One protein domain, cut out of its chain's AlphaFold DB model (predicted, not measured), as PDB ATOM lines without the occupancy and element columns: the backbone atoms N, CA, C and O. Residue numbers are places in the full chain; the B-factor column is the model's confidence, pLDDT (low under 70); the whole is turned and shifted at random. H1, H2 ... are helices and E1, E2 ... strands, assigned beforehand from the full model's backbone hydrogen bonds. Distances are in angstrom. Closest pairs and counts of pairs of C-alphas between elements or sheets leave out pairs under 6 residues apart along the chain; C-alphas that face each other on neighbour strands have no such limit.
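This is residues 300 to 413 and 432 to 445 of the 550 residues of the protein "Small ribosomal subunit biogenesis GTPase RsgA" of Actinomadura decatromicini (UniProt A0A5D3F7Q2). A strongly twisted sheet of six strands runs through the domain in three layers, with H1 and H2 over one face and H3 and H4 over the other; the sheet curls round H4. The first strand, E1, lies out at the margin, farthest from the mean of the C-alphas, and pairs with no named strand. The printed part has 128 residues with four named helices and seven named strands, in the order E1 E2 H1 E3 H2 E4 H3 E5 H4 E6 E7; its class is mixed, helices and strands. The sheet's order is E4 E3 E2 E5 E7 E6, mixed, with E7 and E6 the one antiparallel neighbour pair. The whole is compact and rounded, with a radius of gyration of the C-alphas of 13.3 A and spans of 34 by 32 by 24 A.

Start at E1, residues 300 to 304; its closest C-alphas to E7, residues 441 to 444, are those of Ala 303 and Ile 443, 7.6 A apart. Go on to E2, residues 308 to 314, parallel to E3, residues 337 to 343, at 24 degrees; N 311 and O 339 are 2.8 A apart, within hydrogen-bond range. Between them in the chain comes H1, residues 321 to 333, over E3 and E2 at a height over the sheet of 8.6 A; it runs along the strands, at 25 degrees to E3 on the local plane, and the closest C-alphas of H1 and E3 are those of Ala 331 and Pro 338, 5.4 A apart. Next find H2, residues 352 to 359, on the sheet and over the edge strand E4, residues 367 to 370, at a height of 8.7 A; their closest C-alphas are those of Glu 355 and Val 367, 6.3 A apart. H1, with residues 321 to 324 alone, and H2 only just touch, with 3 pairs of C-alphas within 8 A, the closest those of Pro 321 and Ala 358, 6.6 A apart. E4 is parallel to E3 at 36 degrees, with N 368 and O 340 3.0 A apart. E2, H1, E3 and E3, H2, E4 are strand-helix-strand units, parallel neighbour strands with a helix between, and both crossovers are right-handed. H3, residues 378 to 384, lies over E3 on the opposite face from H1, at a height of 8.8 A; the closest C-alphas of H3 and E3 are those of Val 341 and Val 381, 7.2 A apart. E5, residues 388 to 392, is parallel to E2 at 29 degrees, with N 310 and O 390 2.9 A apart; E4, H3, E5 is a split unit, with E3 and E2 between its strands in the sheet, and its crossover is right-handed. H4, residues 399 to 407, is on the sheet and touches H3 about perpendicular, at 83 degrees, closest at the C-alphas of Arg 382 and Leu 406, 6.9 A apart. E7 is parallel to E5 at 30 degrees, with N 389 and O 441 2.8 A apart, and it forms an antiparallel hairpin with E6, residues 432 to 435, where N 442 and O 434 are 2.8 A apart. Every O i to N i+4 pair is within hydrogen-bond range in H2, H3 and H4, and 8 of 9 are in H1.

Find C-alpha 300 at (-58.424, 7.328, 35.082), where E1 begins. E2 runs 18.9 A from C-alpha 308 to C-alpha 314, E3 runs 18.5 A from C-alpha 337 to C-alpha 343, and H1 runs 18.1 A to C-alpha 333 from its first, C-alpha 321 at (-62.153, -15.278, 49.736). E5 spans 13.3 A and H4 12.1 A; E7 ends at C-alpha 444, at (-47.914, 5.013, 47.161).

The two C-alphas farthest apart are those of Gln 300 and Pro 349, 41.0 A. Residues 414 to 431 are cut out, and C-alphas 413 and 432 are 12.4 A apart across the cut, on the link from H4 to E6. Of the links that are printed whole, none is long. The mean pLDDT of the printed part is 89.0; residues 317 to 319, 413 and 445 are under 70.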
ATOM      1  N   GLN A 300     -59.584   6.588  34.605       73.94
ATOM      2  CA  GLN A 300     -58.424   7.328  35.082       73.94
ATOM      3  C   GLN A 300     -57.308   6.339  35.424       73.94
ATOM      4  O   GLN A 300     -57.449   5.571  36.375       73.94
ATOM      5  N   VAL A 301     -56.186   6.398  34.703       80.56
ATOM      6  CA  VAL A 301     -54.953   5.703  35.099       80.56
ATOM      7  C   VAL A 301     -54.478   6.278  36.441       80.56
ATOM      8  O   VAL A 301     -54.341   7.497  36.584       80.56
ATOM      9  N   LEU A 302     -54.283   5.415  37.438       82.81
ATOM     10  CA  LEU A 302     -53.817   5.773  38.785       82.81
ATOM     11  C   LEU A 302     -52.315   5.549  38.969       82.81
ATOM     12  O   LEU A 302     -51.686   6.299  39.715       82.81
ATOM     13  N   ALA A 303     -51.788   4.518  38.310       88.06
ATOM     14  CA  ALA A 303     -50.379   4.164  38.229       88.06
ATOM     15  C   ALA A 303     -50.123   3.417  36.909       88.06
ATOM     16  O   ALA A 303     -51.011   2.704  36.432       88.06
ATOM     17  N   ALA A 304     -48.929   3.560  36.341       89.75
ATOM     18  CA  ALA A 304     -48.507   2.907  35.100       89.75
ATOM     19  C   ALA A 304     -47.169   2.173  35.276       89.75
ATOM     20  O   ALA A 304     -46.383   2.522  36.155       89.75
ATOM     21  N   ASN A 305     -46.906   1.165  34.439       91.75
ATOM     22  CA  ASN A 305     -45.722   0.301  34.528       91.75
ATOM     23  C   ASN A 305     -45.533  -0.258  35.953       91.75
ATOM     24  O   ASN A 305     -44.477  -0.105  36.564       91.75
ATOM     25  N   VAL A 306     -46.611  -0.830  36.494       92.44
ATOM     26  CA  VAL A 306     -46.629  -1.620  37.731       92.44
ATOM     27  C   VAL A 306     -46.345  -3.073  37.366       92.44
ATOM     28  O   VAL A 306     -47.105  -3.672  36.608       92.44
ATOM     29  N   ASP A 307     -45.274  -3.644  37.897       93.62
ATOM     30  CA  ASP A 307     -44.866  -5.016  37.596       93.62
ATOM     31  C   ASP A 307     -45.520  -6.000  38.585       93.62
ATOM     32  O   ASP A 307     -46.022  -7.053  38.182       93.62
ATOM     33  N   THR A 308     -45.617  -5.611  39.865       94.12
ATOM     34  CA  THR A 308     -46.222  -6.414  40.940       94.12
ATOM     35  C   THR A 308     -47.284  -5.627  41.724       94.12
ATOM     36  O   THR A 308     -47.088  -4.469  42.092       94.12
ATOM     37  N   VAL A 309     -48.411  -6.263  42.049       93.69
ATOM     38  CA  VAL A 309     -49.483  -5.706  42.891       93.69
ATOM     39  C   VAL A 309     -49.615  -6.532  44.169       93.69
ATOM     40  O   VAL A 309     -50.095  -7.665  44.151       93.69
ATOM     41  N   ALA A 310     -49.224  -5.941  45.298       94.44
ATOM     42  CA  ALA A 310     -49.343  -6.562  46.611       94.44
ATOM     43  C   ALA A 310     -50.758  -6.351  47.176       94.44
ATOM     44  O   ALA A 310     -51.157  -5.238  47.535       94.44
ATOM     45  N   VAL A 311     -51.521  -7.435  47.264       93.56
ATOM     46  CA  VAL A 311     -52.872  -7.503  47.820       93.56
ATOM     47  C   VAL A 311     -52.769  -7.675  49.337       93.56
ATOM     48  O   VAL A 311     -52.692  -8.791  49.846       93.56
ATOM     49  N   ALA A 312     -52.756  -6.563  50.071       92.50
ATOM     50  CA  ALA A 312     -52.643  -6.551  51.528       92.50
ATOM     51  C   ALA A 312     -53.981  -6.900  52.209       92.50
ATOM     52  O   ALA A 312     -54.975  -6.169  52.083       92.50
ATOM     53  N   VAL A 313     -53.995  -7.990  52.977       92.06
ATOM     54  CA  VAL A 313     -55.169  -8.529  53.681       92.06
ATOM     55  C   VAL A 313     -54.834  -8.685  55.170       92.06
ATOM     56  O   VAL A 313     -53.960  -9.477  55.495       92.06
ATOM     57  N   PRO A 314     -55.495  -7.965  56.095       91.62
ATOM     58  CA  PRO A 314     -55.149  -8.041  57.510       91.62
ATOM     59  C   PRO A 314     -55.752  -9.286  58.171       91.62
ATOM     60  O   PRO A 314     -56.974  -9.443  58.175       91.62
ATOM     61  N   LEU A 315     -54.913 -10.103  58.808       90.56
ATOM     62  CA  LEU A 315     -55.296 -11.320  59.542       90.56
ATOM     63  C   LEU A 315     -56.255 -11.045  60.717       90.56
ATOM     64  O   LEU A 315     -57.055 -11.900  61.083       90.56
ATOM     65  N   THR A 316     -56.262  -9.812  61.237       80.38
ATOM     66  CA  THR A 316     -57.193  -9.324  62.277       80.38
ATOM     67  C   THR A 316     -58.671  -9.357  61.879       80.38
ATOM     68  O   THR A 316     -59.541  -9.106  62.708       80.38
ATOM     69  N   ALA A 317     -58.978  -9.567  60.601       67.38
ATOM     70  CA  ALA A 317     -60.331  -9.795  60.121       67.38
ATOM     71  C   ALA A 317     -60.337 -11.105  59.336       67.38
ATOM     72  O   ALA A 317     -59.505 -11.273  58.446       67.38
ATOM     73  N   ARG A 318     -61.295 -12.000  59.623       64.81
ATOM     74  CA  ARG A 318     -61.418 -13.289  58.922       64.81
ATOM     75  C   ARG A 318     -61.320 -13.064  57.411       64.81
ATOM     76  O   ARG A 318     -62.117 -12.305  56.848       64.81
ATOM     77  N   ALA A 319     -60.324 -13.694  56.788       62.81
ATOM     78  CA  ALA A 319     -60.072 -13.554  55.364       62.81
ATOM     79  C   ALA A 319     -61.350 -13.916  54.595       62.81
ATOM     80  O   ALA A 319     -61.953 -14.961  54.815       62.81
ATOM     81  N   ALA A 320     -61.809 -13.008  53.736       79.06
ATOM     82  CA  ALA A 320     -62.996 -13.219  52.921       79.06
ATOM     83  C   ALA A 320     -62.529 -13.581  51.503       79.06
ATOM     84  O   ALA A 320     -62.045 -12.672  50.821       79.06
ATOM     85  N   PRO A 321     -62.673 -14.841  51.035       87.56
ATOM     86  CA  PRO A 321     -62.153 -15.278  49.736       87.56
ATOM     87  C   PRO A 321     -62.569 -14.354  48.585       87.56
ATOM     88  O   PRO A 321     -61.708 -13.802  47.909       87.56
ATOM     89  N   GLY A 322     -63.858 -13.996  48.505       88.25
ATOM     90  CA  GLY A 322     -64.399 -13.050  47.516       88.25
ATOM     91  C   GLY A 322     -63.849 -11.614  47.563       88.25
ATOM     92  O   GLY A 322     -64.151 -10.813  46.679       88.25
ATOM     93  N   ARG A 323     -63.051 -11.247  48.578       87.12
ATOM     94  CA  ARG A 323     -62.260 -10.002  48.596       87.12
ATOM     95  C   ARG A 323     -60.861 -10.217  48.018       87.12
ATOM     96  O   ARG A 323     -60.377  -9.316  47.341       87.12
ATOM     97  N   ILE A 324     -60.242 -11.370  48.277       92.25
ATOM     98  CA  ILE A 324     -58.952 -11.765  47.693       92.25
ATOM     99  C   ILE A 324     -59.138 -11.965  46.188       92.25
ATOM    100  O   ILE A 324     -58.532 -11.235  45.414       92.25
ATOM    101  N   GLU A 325     -60.081 -12.823  45.791       93.31
ATOM    102  CA  GLU A 325     -60.474 -13.108  44.401       93.31
ATOM    103  C   GLU A 325     -60.699 -11.817  43.591       93.31
ATOM    104  O   GLU A 325     -60.139 -11.638  42.513       93.31
ATOM    105  N   ARG A 326     -61.438 -10.848  44.154       90.44
ATOM    106  CA  ARG A 326     -61.666  -9.535  43.526       90.44
ATOM    107  C   ARG A 326     -60.384  -8.716  43.342       90.44
ATOM    108  O   ARG A 326     -60.224  -8.057  42.318       90.44
ATOM    109  N   LEU A 327     -59.524  -8.658  44.358       89.88
ATOM    110  CA  LEU A 327     -58.304  -7.842  44.322       89.88
ATOM    111  C   LEU A 327     -57.222  -8.479  43.436       89.88
ATOM    112  O   LEU A 327     -56.470  -7.750  42.799       89.88
ATOM    113  N   VAL A 328     -57.202  -9.809  43.345       93.62
ATOM    114  CA  VAL A 328     -56.385 -10.584  42.403       93.62
ATOM    115  C   VAL A 328     -56.866 -10.372  40.964       93.62
ATOM    116  O   VAL A 328     -56.042 -10.070  40.105       93.62
ATOM    117  N   ALA A 329     -58.179 -10.388  40.708       91.88
ATOM    118  CA  ALA A 329     -58.724 -10.036  39.394       91.88
ATOM    119  C   ALA A 329     -58.360  -8.601  38.969       91.88
ATOM    120  O   ALA A 329     -57.930  -8.376  37.843       91.88
ATOM    121  N   LEU A 330     -58.440  -7.631  39.890       88.38
ATOM    122  CA  LEU A 330     -58.001  -6.248  39.644       88.38
ATOM    123  C   LEU A 330     -56.492  -6.114  39.382       88.38
ATOM    124  O   LEU A 330     -56.080  -5.223  38.641       88.38
ATOM    125  N   ALA A 331     -55.667  -6.966  39.992       90.94
ATOM    126  CA  ALA A 331     -54.234  -7.007  39.727       90.94
ATOM    127  C   ALA A 331     -53.949  -7.575  38.329       90.94
ATOM    128  O   ALA A 331     -53.265  -6.917  37.546       90.94
ATOM    129  N   PHE A 332     -54.531  -8.729  37.988       92.50
ATOM    130  CA  PHE A 332     -54.386  -9.338  36.665       92.50
ATOM    131  C   PHE A 332     -54.914  -8.445  35.535       92.50
ATOM    132  O   PHE A 332     -54.278  -8.383  34.485       92.50
ATOM    133  N   GLU A 333     -56.012  -7.717  35.763       89.50
ATOM    134  CA  GLU A 333     -56.561  -6.744  34.808       89.50
ATOM    135  C   GLU A 333     -55.576  -5.610  34.500       89.50
ATOM    136  O   GLU A 333     -55.446  -5.176  33.363       89.50
ATOM    137  N   SER A 334     -54.812  -5.154  35.498       86.56
ATOM    138  CA  SER A 334     -53.793  -4.121  35.273       86.56
ATOM    139  C   SER A 334     -52.594  -4.598  34.438       86.56
ATOM    140  O   SER A 334     -51.691  -3.807  34.159       86.56
ATOM    141  N   GLY A 335     -52.551  -5.888  34.085       89.62
ATOM    142  CA  GLY A 335     -51.424  -6.593  33.473       89.62
ATOM    143  C   GLY A 335     -50.381  -7.088  34.484       89.62
ATOM    144  O   GLY A 335     -49.669  -8.050  34.200       89.62
ATOM    145  N   ALA A 336     -50.326  -6.486  35.676       92.12
ATOM    146  CA  ALA A 336     -49.353  -6.793  36.722       92.12
ATOM    147  C   ALA A 336     -49.519  -8.194  37.345       92.12
ATOM    148  O   ALA A 336     -50.582  -8.824  37.287       92.12
ATOM    149  N   ARG A 337     -48.461  -8.669  38.012       95.00
ATOM    150  CA  ARG A 337     -48.472  -9.904  38.805       95.00
ATOM    151  C   ARG A 337     -49.074  -9.654  40.199       95.00
ATOM    152  O   ARG A 337     -48.531  -8.828  40.931       95.00
ATOM    153  N   PRO A 338     -50.146 -10.346  40.622       95.38
ATOM    154  CA  PRO A 338     -50.595 -10.315  42.011       95.38
ATOM    155  C   PRO A 338     -49.623 -11.046  42.946       95.38
ATOM    156  O   PRO A 338     -49.011 -12.041  42.567       95.38
ATOM    157  N   VAL A 339     -49.563 -10.585  44.194       96.81
ATOM    158  CA  VAL A 339     -49.034 -11.304  45.365       96.81
ATOM    159  C   VAL A 339     -49.992 -11.036  46.524       96.81
ATOM    160  O   VAL A 339     -50.342  -9.879  46.759       96.81
ATOM    161  N   VAL A 340     -50.432 -12.054  47.262       96.25
ATOM    162  CA  VAL A 340     -51.278 -11.877  48.454       96.25
ATOM    163  C   VAL A 340     -50.393 -11.752  49.690       96.25
ATOM    164  O   VAL A 340     -49.654 -12.669  50.032       96.25
ATOM    165  N   VAL A 341     -50.492 -10.618  50.385       96.12
ATOM    166  CA  VAL A 341     -49.728 -10.358  51.611       96.12
ATOM    167  C   VAL A 341     -50.678 -10.345  52.803       96.12
ATOM    168  O   VAL A 341     -51.491  -9.426  52.954       96.12
ATOM    169  N   LEU A 342     -50.578 -11.362  53.655       95.38
ATOM    170  CA  LEU A 342     -51.372 -11.479  54.875       95.38
ATOM    171  C   LEU A 342     -50.699 -10.654  55.981       95.38
ATOM    172  O   LEU A 342     -49.691 -11.049  56.560       95.38
ATOM    173  N   THR A 343     -51.215  -9.450  56.225       94.88
ATOM    174  CA  THR A 343     -50.611  -8.485  57.151       94.88
ATOM    175  C   THR A 343     -51.104  -8.679  58.583       94.88
ATOM    176  O   THR A 343     -52.218  -9.150  58.817       94.88
ATOM    177  N   LYS A 344     -50.297  -8.217  59.545       94.12
ATOM    178  CA  LYS A 344     -50.560  -8.282  60.992       94.12
ATOM    179  C   LYS A 344     -50.527  -9.704  61.574       94.12
ATOM    180  O   LYS A 344     -51.401 -10.074  62.361       94.12
ATOM    181  N   ALA A 345     -49.532 -10.500  61.181       93.94
ATOM    182  CA  ALA A 345     -49.298 -11.831  61.754       93.94
ATOM    183  C   ALA A 345     -49.142 -11.804  63.291       93.94
ATOM    184  O   ALA A 345     -49.588 -12.725  63.963       93.94
ATOM    185  N   ASP A 346     -48.648 -10.692  63.849       93.56
ATOM    186  CA  ASP A 346     -48.529 -10.406  65.289       93.56
ATOM    187  C   ASP A 346     -49.847 -10.470  66.086       93.56
ATOM    188  O   ASP A 346     -49.821 -10.464  67.315       93.56
ATOM    189  N   GLN A 347     -51.001 -10.508  65.413       92.50
ATOM    190  CA  GLN A 347     -52.329 -10.384  66.035       92.50
ATOM    191  C   GLN A 347     -53.149 -11.679  65.944       92.50
ATOM    192  O   GLN A 347     -54.343 -11.678  66.247       92.50
ATOM    193  N   VAL A 348     -52.516 -12.786  65.533       89.94
ATOM    194  CA  VAL A 348     -53.097 -14.135  65.477       89.94
ATOM    195  C   VAL A 348     -52.105 -15.173  66.027       89.94
ATOM    196  O   VAL A 348     -50.901 -14.990  65.891       89.94
ATOM    197  N   PRO A 349     -52.565 -16.286  66.631       86.12
ATOM    198  CA  PRO A 349     -51.675 -17.315  67.190       86.12
ATOM    199  C   PRO A 349     -50.995 -18.210  66.133       86.12
ATOM    200  O   PRO A 349     -50.243 -19.112  66.490       86.12
ATOM    201  N   GLY A 350     -51.281 -18.002  64.845       88.88
ATOM    202  CA  GLY A 350     -50.699 -18.732  63.719       88.88
ATOM    203  C   GLY A 350     -51.352 -18.327  62.396       88.88
ATOM    204  O   GLY A 350     -52.481 -17.834  62.380       88.88
ATOM    205  N   THR A 351     -50.638 -18.515  61.284       91.69
ATOM    206  CA  THR A 351     -51.028 -18.001  59.957       91.69
ATOM    207  C   THR A 351     -51.438 -19.087  58.957       91.69
ATOM    208  O   THR A 351     -52.240 -18.810  58.070       91.69
ATOM    209  N   ALA A 352     -50.955 -20.325  59.125       92.31
ATOM    210  CA  ALA A 352     -51.040 -21.399  58.127       92.31
ATOM    211  C   ALA A 352     -52.463 -21.720  57.614       92.31
ATOM    212  O   ALA A 352     -52.640 -21.976  56.426       92.31
ATOM    213  N   GLU A 353     -53.491 -21.673  58.473       90.25
ATOM    214  CA  GLU A 353     -54.888 -21.861  58.038       90.25
ATOM    215  C   GLU A 353     -55.330 -20.729  57.097       90.25
ATOM    216  O   GLU A 353     -55.896 -20.989  56.039       90.25
ATOM    217  N   ALA A 354     -55.011 -19.475  57.432       90.81
ATOM    218  CA  ALA A 354     -55.348 -18.311  56.617       90.81
ATOM    219  C   ALA A 354     -54.513 -18.223  55.326       90.81
ATOM    220  O   ALA A 354     -55.011 -17.725  54.316       90.81
ATOM    221  N   GLU A 355     -53.275 -18.723  55.338       93.06
ATOM    222  CA  GLU A 355     -52.440 -18.888  54.140       93.06
ATOM    223  C   GLU A 355     -53.050 -19.915  53.181       93.06
ATOM    224  O   GLU A 355     -53.220 -19.617  51.997       93.06
ATOM    225  N   ALA A 356     -53.469 -21.078  53.689       92.38
ATOM    226  CA  ALA A 356     -54.154 -22.098  52.898       92.38
ATOM    227  C   ALA A 356     -55.502 -21.597  52.345       92.38
ATOM    228  O   ALA A 356     -55.794 -21.789  51.164       92.38
ATOM    229  N   ASP A 357     -56.304 -20.902  53.159       91.50
ATOM    230  CA  ASP A 357     -57.610 -20.356  52.759       91.50
ATOM    231  C   ASP A 357     -57.464 -19.237  51.699       91.50
ATOM    232  O   ASP A 357     -58.302 -19.103  50.800       91.50
ATOM    233  N   ALA A 358     -56.367 -18.469  51.754       93.31
ATOM    234  CA  ALA A 358     -55.998 -17.468  50.751       93.31
ATOM    235  C   ALA A 358     -55.451 -18.092  49.454       93.31
ATOM    236  O   ALA A 358     -55.855 -17.667  48.370       93.31
ATOM    237  N   ALA A 359     -54.609 -19.125  49.534       93.75
ATOM    238  CA  ALA A 359     -54.130 -19.866  48.362       93.75
ATOM    239  C   ALA A 359     -55.295 -20.570  47.640       93.75
ATOM    240  O   ALA A 359     -55.424 -20.486  46.420       93.75
ATOM    241  N   ALA A 360     -56.236 -21.146  48.395       91.88
ATOM    242  CA  ALA A 360     -57.496 -21.701  47.893       91.88
ATOM    243  C   ALA A 360     -58.542 -20.636  47.476       91.88
ATOM    244  O   ALA A 360     -59.692 -20.977  47.166       91.88
ATOM    245  N   ALA A 361     -58.185 -19.350  47.511       92.31
ATOM    246  CA  ALA A 361     -58.932 -18.237  46.919       92.31
ATOM    247  C   ALA A 361     -58.202 -17.629  45.703       92.31
ATOM    248  O   ALA A 361     -58.841 -17.018  44.848       92.31
ATOM    249  N   ALA A 362     -56.886 -17.816  45.592       93.25
ATOM    250  CA  ALA A 362     -56.063 -17.336  44.486       93.25
ATOM    251  C   ALA A 362     -55.053 -18.413  44.024       93.25
ATOM    252  O   ALA A 362     -53.854 -18.282  44.281       93.25
ATOM    253  N   PRO A 363     -55.513 -19.485  43.345       92.50
ATOM    254  CA  PRO A 363     -54.630 -20.523  42.816       92.50
ATOM    255  C   PRO A 363     -53.550 -19.935  41.898       92.50
ATOM    256  O   PRO A 363     -53.831 -19.066  41.074       92.50
ATOM    257  N   GLY A 364     -52.306 -20.398  42.044       91.00
ATOM    258  CA  GLY A 364     -51.167 -19.910  41.254       91.00
ATOM    259  C   GLY A 364     -50.655 -18.509  41.626       91.00
ATOM    260  O   GLY A 364     -49.811 -17.973  40.910       91.00
ATOM    261  N   VAL A 365     -51.135 -17.915  42.725       95.81
ATOM    262  CA  VAL A 365     -50.661 -16.628  43.256       95.81
ATOM    263  C   VAL A 365     -49.894 -16.851  44.557       95.81
ATOM    264  O   VAL A 365     -50.368 -17.563  45.441       95.81
ATOM    265  N   ASP A 366     -48.728 -16.217  44.700       96.56
ATOM    266  CA  ASP A 366     -47.941 -16.261  45.937       96.56
ATOM    267  C   ASP A 366     -48.754 -15.721  47.121       96.56
ATOM    268  O   ASP A 366     -49.353 -14.643  47.039       96.56
ATOM    269  N   VAL A 367     -48.712 -16.437  48.244       96.44
ATOM    270  CA  VAL A 367     -49.284 -16.012  49.525       96.44
ATOM    271  C   VAL A 367     -48.164 -15.966  50.557       96.44
ATOM    272  O   VAL A 367     -47.472 -16.960  50.755       96.44
ATOM    273  N   VAL A 368     -47.984 -14.820  51.217       96.44
ATOM    274  CA  VAL A 368     -46.962 -14.630  52.259       96.44
ATOM    275  C   VAL A 368     -47.571 -13.890  53.445       96.44
ATOM    276  O   VAL A 368     -48.164 -12.823  53.269       96.44
ATOM    277  N   ALA A 369     -47.421 -14.420  54.660       95.81
ATOM    278  CA  ALA A 369     -47.775 -13.700  55.878       95.81
ATOM    279  C   ALA A 369     -46.614 -12.847  56.406       95.81
ATOM    280  O   ALA A 369     -45.443 -13.180  56.237       95.81
ATOM    281  N   CYS A 370     -46.944 -11.726  57.049       96.38
ATOM    282  CA  CYS A 370     -45.962 -10.840  57.662       96.38
ATOM    283  C   CYS A 370     -46.543 -10.013  58.818       96.38
ATOM    284  O   CYS A 370     -47.741  -9.694  58.867       96.38
ATOM    285  N   SER A 371     -45.660  -9.551  59.694       95.75
ATOM    286  CA  SER A 371     -45.902  -8.398  60.548       95.75
ATOM    287  C   SER A 371     -44.903  -7.293  60.230       95.75
ATOM    288  O   SER A 371     -43.716  -7.384  60.525       95.75
ATOM    289  N   ALA A 372     -45.414  -6.177  59.714       92.62
ATOM    290  CA  ALA A 372     -44.648  -4.939  59.601       92.62
ATOM    291  C   ALA A 372     -44.384  -4.261  60.968       92.62
ATOM    292  O   ALA A 372     -43.758  -3.208  60.997       92.62
ATOM    293  N   ALA A 373     -44.878  -4.827  62.080       90.50
ATOM    294  CA  ALA A 373     -44.634  -4.339  63.439       90.50
ATOM    295  C   ALA A 373     -43.510  -5.111  64.156       90.50
ATOM    296  O   ALA A 373     -42.774  -4.507  64.930       90.50
ATOM    297  N   THR A 374     -43.343  -6.415  63.888       92.38
ATOM    298  CA  THR A 374     -42.212  -7.214  64.411       92.38
ATOM    299  C   THR A 374     -41.067  -7.381  63.406       92.38
ATOM    300  O   THR A 374     -39.974  -7.782  63.794       92.38
ATOM    301  N   GLY A 375     -41.306  -7.096  62.119       92.44
ATOM    302  CA  GLY A 375     -40.392  -7.385  61.006       92.44
ATOM    303  C   GLY A 375     -40.535  -8.804  60.438       92.44
ATOM    304  O   GLY A 375     -40.009  -9.101  59.367       92.44
ATOM    305  N   GLU A 376     -41.282  -9.681  61.111       94.12
ATOM    306  CA  GLU A 376     -41.473 -11.074  60.714       94.12
ATOM    307  C   GLU A 376     -42.117 -11.194  59.324       94.12
ATOM    308  O   GLU A 376     -43.090 -10.507  59.003       94.12
ATOM    309  N   GLY A 377     -41.557 -12.058  58.474       93.31
ATOM    310  CA  GLY A 377     -42.029 -12.288  57.105       93.31
ATOM    311  C   GLY A 377     -41.788 -11.137  56.115       93.31
ATOM    312  O   GLY A 377     -42.012 -11.326  54.922       93.31
ATOM    313  N   VAL A 378     -41.296  -9.964  56.542       94.00
ATOM    314  CA  VAL A 378     -41.098  -8.807  55.642       94.00
ATOM    315  C   VAL A 378     -40.074  -9.107  54.542       94.00
ATOM    316  O   VAL A 378     -40.291  -8.718  53.397       94.00
ATOM    317  N   ASP A 379     -39.015  -9.867  54.833       93.00
ATOM    318  CA  ASP A 379     -38.041 -10.273  53.809       93.00
ATOM    319  C   ASP A 379     -38.558 -11.381  52.882       93.00
ATOM    320  O   ASP A 379     -38.200 -11.407  51.706       93.00
ATOM    321  N   ALA A 380     -39.477 -12.235  53.349       94.19
ATOM    322  CA  ALA A 380     -40.191 -13.162  52.472       94.19
ATOM    323  C   ALA A 380     -41.111 -12.398  51.503       94.19
ATOM    324  O   ALA A 380     -41.149 -12.713  50.316       94.19
ATOM    325  N   VAL A 381     -41.778 -11.333  51.974       94.19
ATOM    326  CA  VAL A 381     -42.520 -10.403  51.108       94.19
ATOM    327  C   VAL A 381     -41.566  -9.693  50.138       94.19
ATOM    328  O   VAL A 381     -41.860  -9.629  48.947       94.19
ATOM    329  N   ARG A 382     -40.399  -9.218  50.591       92.50
ATOM    330  CA  ARG A 382     -39.378  -8.598  49.723       92.50
ATOM    331  C   ARG A 382     -38.901  -9.548  48.617       92.50
ATOM    332  O   ARG A 382     -38.718  -9.099  47.495       92.50
ATOM    333  N   ALA A 383     -38.750 -10.841  48.907       92.62
ATOM    334  CA  ALA A 383     -38.291 -11.844  47.943       92.62
ATOM    335  C   ALA A 383     -39.309 -12.172  46.831       92.62
ATOM    336  O   ALA A 383     -38.901 -12.536  45.729       92.62
ATOM    337  N   VAL A 384     -40.619 -12.040  47.088       92.75
ATOM    338  CA  VAL A 384     -41.681 -12.294  46.086       92.75
ATOM    339  C   VAL A 384     -42.128 -11.042  45.320       92.75
ATOM    340  O   VAL A 384     -42.867 -11.151  44.337       92.75
ATOM    341  N   LEU A 385     -41.702  -9.853  45.754       91.12
ATOM    342  CA  LEU A 385     -41.975  -8.580  45.089       91.12
ATOM    343  C   LEU A 385     -40.844  -8.222  44.116       91.12
ATOM    344  O   LEU A 385     -39.684  -8.145  44.505       91.12
ATOM    345  N   ALA A 386     -41.187  -7.935  42.858       87.31
ATOM    346  CA  ALA A 386     -40.216  -7.564  41.831       87.31
ATOM    347  C   ALA A 386     -40.630  -6.298  41.067       87.31
ATOM    348  O   ALA A 386     -41.820  -6.036  40.859       87.31
ATOM    349  N   GLY A 387     -39.630  -5.533  40.618       91.25
ATOM    350  CA  GLY A 387     -39.818  -4.334  39.801       91.25
ATOM    351  C   GLY A 387     -40.594  -3.231  40.524       91.25
ATOM    352  O   GLY A 387     -40.270  -2.838  41.645       91.25
ATOM    353  N   THR A 388     -41.606  -2.694  39.856       93.44
ATOM    354  CA  THR A 388     -42.477  -1.635  40.361       93.44
ATOM    355  C   THR A 388     -43.655  -2.238  41.124       93.44
ATOM    356  O   THR A 388     -44.471  -2.960  40.549       93.44
ATOM    357  N   VAL A 389     -43.778  -1.912  42.408       93.56
ATOM    358  CA  VAL A 389     -44.769  -2.465  43.335       93.56
ATOM    359  C   VAL A 389     -45.870  -1.446  43.638       93.56
ATOM    360  O   VAL A 389     -45.586  -0.315  44.032       93.56
ATOM    361  N   ALA A 390     -47.134  -1.862  43.555       91.88
ATOM    362  CA  ALA A 390     -48.277  -1.105  44.077       91.88
ATOM    363  C   ALA A 390     -48.987  -1.869  45.210       91.88
ATOM    364  O   ALA A 390     -49.207  -3.076  45.107       91.88
ATOM    365  N   LEU A 391     -49.389  -1.171  46.281       90.50
ATOM    366  CA  LEU A 391     -50.085  -1.780  47.425       90.50
ATOM    367  C   LEU A 391     -51.608  -1.563  47.330       90.50
ATOM    368  O   LEU A 391     -52.096  -0.433  47.433       90.50
ATOM    369  N   VAL A 392     -52.386  -2.642  47.223       88.31
ATOM    370  CA  VAL A 392     -53.863  -2.613  47.173       88.31
ATOM    371  C   VAL A 392     -54.484  -3.357  48.358       88.31
ATOM    372  O   VAL A 392     -53.824  -4.129  49.042       88.31
ATOM    373  N   GLY A 393     -55.753  -3.077  48.669       86.38
ATOM    374  CA  GLY A 393     -56.463  -3.674  49.812       86.38
ATOM    375  C   GLY A 393     -57.266  -2.657  50.635       86.38
ATOM    376  O   GLY A 393     -57.187  -1.450  50.369       86.38
ATOM    377  N   PRO A 394     -58.045  -3.101  51.641       80.06
ATOM    378  CA  PRO A 394     -58.950  -2.235  52.401       80.06
ATOM    379  C   PRO A 394     -58.232  -1.162  53.246       80.06
ATOM    380  O   PRO A 394     -57.005  -1.152  53.397       80.06
ATOM    381  N   SER A 395     -58.999  -0.214  53.800       78.81
ATOM    382  CA  SER A 395     -58.482   0.672  54.857       78.81
ATOM    383  C   SER A 395     -58.169  -0.150  56.116       78.81
ATOM    384  O   SER A 395     -58.773  -1.199  56.325       78.81
ATOM    385  N   GLY A 396     -57.192   0.273  56.922       79.38
ATOM    386  CA  GLY A 396     -56.738  -0.483  58.103       79.38
ATOM    387  C   GLY A 396     -55.914  -1.754  57.815       79.38
ATOM    388  O   GLY A 396     -55.423  -2.377  58.754       79.38
ATOM    389  N   ALA A 397     -55.698  -2.114  56.542       86.06
ATOM    390  CA  ALA A 397     -54.946  -3.303  56.104       86.06
ATOM    391  C   ALA A 397     -53.413  -3.240  56.297       86.06
ATOM    392  O   ALA A 397     -52.690  -4.045  55.718       86.06
ATOM    393  N   GLY A 398     -52.892  -2.251  57.030       87.06
ATOM    394  CA  GLY A 398     -51.450  -2.098  57.268       87.06
ATOM    395  C   GLY A 398     -50.607  -1.645  56.066       87.06
ATOM    396  O   GLY A 398     -49.396  -1.580  56.203       87.06
ATOM    397  N   LYS A 399     -51.200  -1.297  54.910       88.62
ATOM    398  CA  LYS A 399     -50.454  -0.947  53.676       88.62
ATOM    399  C   LYS A 399     -49.325   0.069  53.873       88.62
ATOM    400  O   LYS A 399     -48.222  -0.181  53.419       88.62
ATOM    401  N   SER A 400     -49.586   1.199  54.533       86.12
ATOM    402  CA  SER A 400     -48.561   2.233  54.748       86.12
ATOM    403  C   SER A 400     -47.448   1.744  55.684       86.12
ATOM    404  O   SER A 400     -46.283   1.993  55.415       86.12
ATOM    405  N   THR A 401     -47.793   0.962  56.712       89.69
ATOM    406  CA  THR A 401     -46.837   0.312  57.623       89.69
ATOM    407  C   THR A 401     -45.966  -0.715  56.892       89.69
ATOM    408  O   THR A 401     -44.751  -0.710  57.043       89.69
ATOM    409  N   LEU A 402     -46.570  -1.552  56.039       91.50
ATOM    410  CA  LEU A 402     -45.856  -2.492  55.168       91.50
ATOM    411  C   LEU A 402     -44.950  -1.755  54.173       91.50
ATOM    412  O   LEU A 402     -43.826  -2.181  53.950       91.50
ATOM    413  N   GLY A 403     -45.410  -0.635  53.610       91.44
ATOM    414  CA  GLY A 403     -44.594   0.216  52.749       91.44
ATOM    415  C   GLY A 403     -43.366   0.771  53.473       91.44
ATOM    416  O   GLY A 403     -42.268   0.640  52.946       91.44
ATOM    417  N   ASN A 404     -43.516   1.288  54.697       90.75
ATOM    418  CA  ASN A 404     -42.387   1.762  55.510       90.75
ATOM    419  C   ASN A 404     -41.410   0.626  55.854       90.75
ATOM    420  O   ASN A 404     -40.202   0.801  55.715       90.75
ATOM    421  N   ALA A 405     -41.912  -0.562  56.212       92.06
ATOM    422  CA  ALA A 405     -41.080  -1.740  56.475       92.06
ATOM    423  C   ALA A 405     -40.326  -2.233  55.219       92.06
ATOM    424  O   ALA A 405     -39.155  -2.603  55.296       92.06
ATOM    425  N   LEU A 406     -40.957  -2.184  54.040       91.75
ATOM    426  CA  LEU A 406     -40.297  -2.487  52.767       91.75
ATOM    427  C   LEU A 406     -39.249  -1.421  52.401       91.75
ATOM    428  O   LEU A 406     -38.165  -1.784  51.948       91.75
ATOM    429  N   LEU A 407     -39.531  -0.138  52.647       90.25
ATOM    430  CA  LEU A 407     -38.617   0.993  52.425       90.25
ATOM    431  C   LEU A 407     -37.478   1.087  53.456       90.25
ATOM    432  O   LEU A 407     -36.488   1.763  53.193       90.25
ATOM    433  N   GLY A 408     -37.611   0.448  54.621       87.44
ATOM    434  CA  GLY A 408     -36.682   0.590  55.748       87.44
ATOM    435  C   GLY A 408     -36.735   1.961  56.442       87.44
ATOM    436  O   GLY A 408     -35.819   2.294  57.189       87.44
ATOM    437  N   ALA A 409     -37.769   2.770  56.182       83.56
ATOM    438  CA  ALA A 409     -37.894   4.141  56.679       83.56
ATOM    439  C   ALA A 409     -39.359   4.613  56.722       83.56
ATOM    440  O   ALA A 409     -40.164   4.264  55.854       83.56
ATOM    441  N   ASP A 410     -39.697   5.469  57.692       80.00
ATOM    442  CA  ASP A 410     -41.043   6.034  57.868       80.00
ATOM    443  C   ASP A 410     -41.351   7.185  56.892       80.00
ATOM    444  O   ASP A 410     -41.501   8.346  57.272       80.00
ATOM    445  N   LEU A 411     -41.442   6.852  55.601       78.38
ATOM    446  CA  LEU A 411     -41.737   7.807  54.524       78.38
ATOM    447  C   LEU A 411     -43.241   7.938  54.226       78.38
ATOM    448  O   LEU A 411     -43.691   8.994  53.779       78.38
ATOM    449  N   LEU A 412     -44.041   6.894  54.476       76.31
ATOM    450  CA  LEU A 412     -45.494   6.912  54.279       76.31
ATOM    451  C   LEU A 412     -46.227   7.238  55.583       76.31
ATOM    452  O   LEU A 412     -45.946   6.677  56.642       76.31
ATOM    453  N   ALA A 413     -47.245   8.096  55.491       68.00
ATOM    454  CA  ALA A 413     -48.021   8.549  56.643       68.00
ATOM    455  C   ALA A 413     -48.888   7.427  57.261       68.00
ATOM    456  O   ALA A 413     -49.981   7.111  56.777       68.00
ATOM    457  N   GLU A 432     -45.967   9.366  44.974       75.75
ATOM    458  CA  GLU A 432     -44.520   9.297  44.743       75.75
ATOM    459  C   GLU A 432     -44.070   7.870  44.407       75.75
ATOM    460  O   GLU A 432     -44.634   6.888  44.897       75.75
ATOM    461  N   LEU A 433     -43.058   7.786  43.539       86.38
ATOM    462  CA  LEU A 433     -42.242   6.597  43.305       86.38
ATOM    463  C   LEU A 433     -41.085   6.620  44.308       86.38
ATOM    464  O   LEU A 433     -40.260   7.531  44.256       86.38
ATOM    465  N   LEU A 434     -41.017   5.625  45.186       88.44
ATOM    466  CA  LEU A 434     -40.010   5.511  46.240       88.44
ATOM    467  C   LEU A 434     -39.148   4.256  45.994       88.44
ATOM    468  O   LEU A 434     -39.683   3.149  46.085       88.44
ATOM    469  N   PRO A 435     -37.851   4.383  45.648       89.31
ATOM    470  CA  PRO A 435     -36.967   3.234  45.445       89.31
ATOM    471  C   PRO A 435     -36.893   2.324  46.672       89.31
ATOM    472  O   PRO A 435     -36.811   2.802  47.804       89.31
ATOM    473  N   LEU A 436     -36.914   1.012  46.444       89.38
ATOM    474  CA  LEU A 436     -36.854   0.009  47.504       89.38
ATOM    475  C   LEU A 436     -35.400  -0.410  47.798       89.38
ATOM    476  O   LEU A 436     -34.627  -0.643  46.862       89.38
ATOM    477  N   PRO A 437     -35.016  -0.591  49.076       82.00
ATOM    478  CA  PRO A 437     -33.795  -1.302  49.442       82.00
ATOM    479  C   PRO A 437     -33.787  -2.717  48.844       82.00
ATOM    480  O   PRO A 437     -34.721  -3.495  49.058       82.00
ATOM    481  N   GLY A 438     -32.729  -3.036  48.094       75.38
ATOM    482  CA  GLY A 438     -32.618  -4.260  47.287       75.38
ATOM    483  C   GLY A 438     -33.016  -4.097  45.812       75.38
ATOM    484  O   GLY A 438     -32.761  -5.001  45.021       75.38
ATOM    485  N   GLY A 439     -33.564  -2.943  45.418       81.31
ATOM    486  CA  GLY A 439     -34.008  -2.653  44.052       81.31
ATOM    487  C   GLY A 439     -35.525  -2.763  43.871       81.31
ATOM    488  O   GLY A 439     -36.246  -3.279  44.722       81.31
ATOM    489  N   GLY A 440     -36.014  -2.240  42.744       87.12
ATOM    490  CA  GLY A 440     -37.446  -2.023  42.524       87.12
ATOM    491  C   GLY A 440     -37.946  -0.705  43.125       87.12
ATOM    492  O   GLY A 440     -37.183   0.063  43.713       87.12
ATOM    493  N   VAL A 441     -39.235  -0.408  42.944       92.00
ATOM    494  CA  VAL A 441     -39.821   0.896  43.314       92.00
ATOM    495  C   VAL A 441     -41.231   0.731  43.857       92.00
ATOM    496  O   VAL A 441     -42.065   0.101  43.216       92.00
ATOM    497  N   LEU A 442     -41.532   1.343  44.995       91.88
ATOM    498  CA  LEU A 442     -42.873   1.394  45.563       91.88
ATOM    499  C   LEU A 442     -43.652   2.598  45.015       91.88
ATOM    500  O   LEU A 442     -43.135   3.713  44.991       91.88
ATOM    501  N   ILE A 443     -44.911   2.395  44.633       89.00
ATOM    502  CA  ILE A 443     -45.868   3.469  44.338       89.00
ATOM    503  C   ILE A 443     -46.870   3.569  45.496       89.00
ATOM    504  O   ILE A 443     -47.795   2.753  45.577       89.00
ATOM    505  N   ASP A 444     -46.761   4.603  46.344       79.19
ATOM    506  CA  ASP A 444     -47.914   5.013  47.161       79.19
ATOM    507  C   ASP A 444     -48.803   5.964  46.356       79.19
ATOM    508  O   ASP A 444     -48.460   7.101  46.023       79.19
ATOM    509  N   THR A 445     -49.993   5.466  46.045       64.94
ATOM    510  CA  THR A 445     -51.061   6.236  45.424       64.94
ATOM    511  C   THR A 445     -52.319   6.078  46.279       64.94
ATOM    512  O   THR A 445     -53.081   5.124  46.098       64.94
TER     513      THR A 445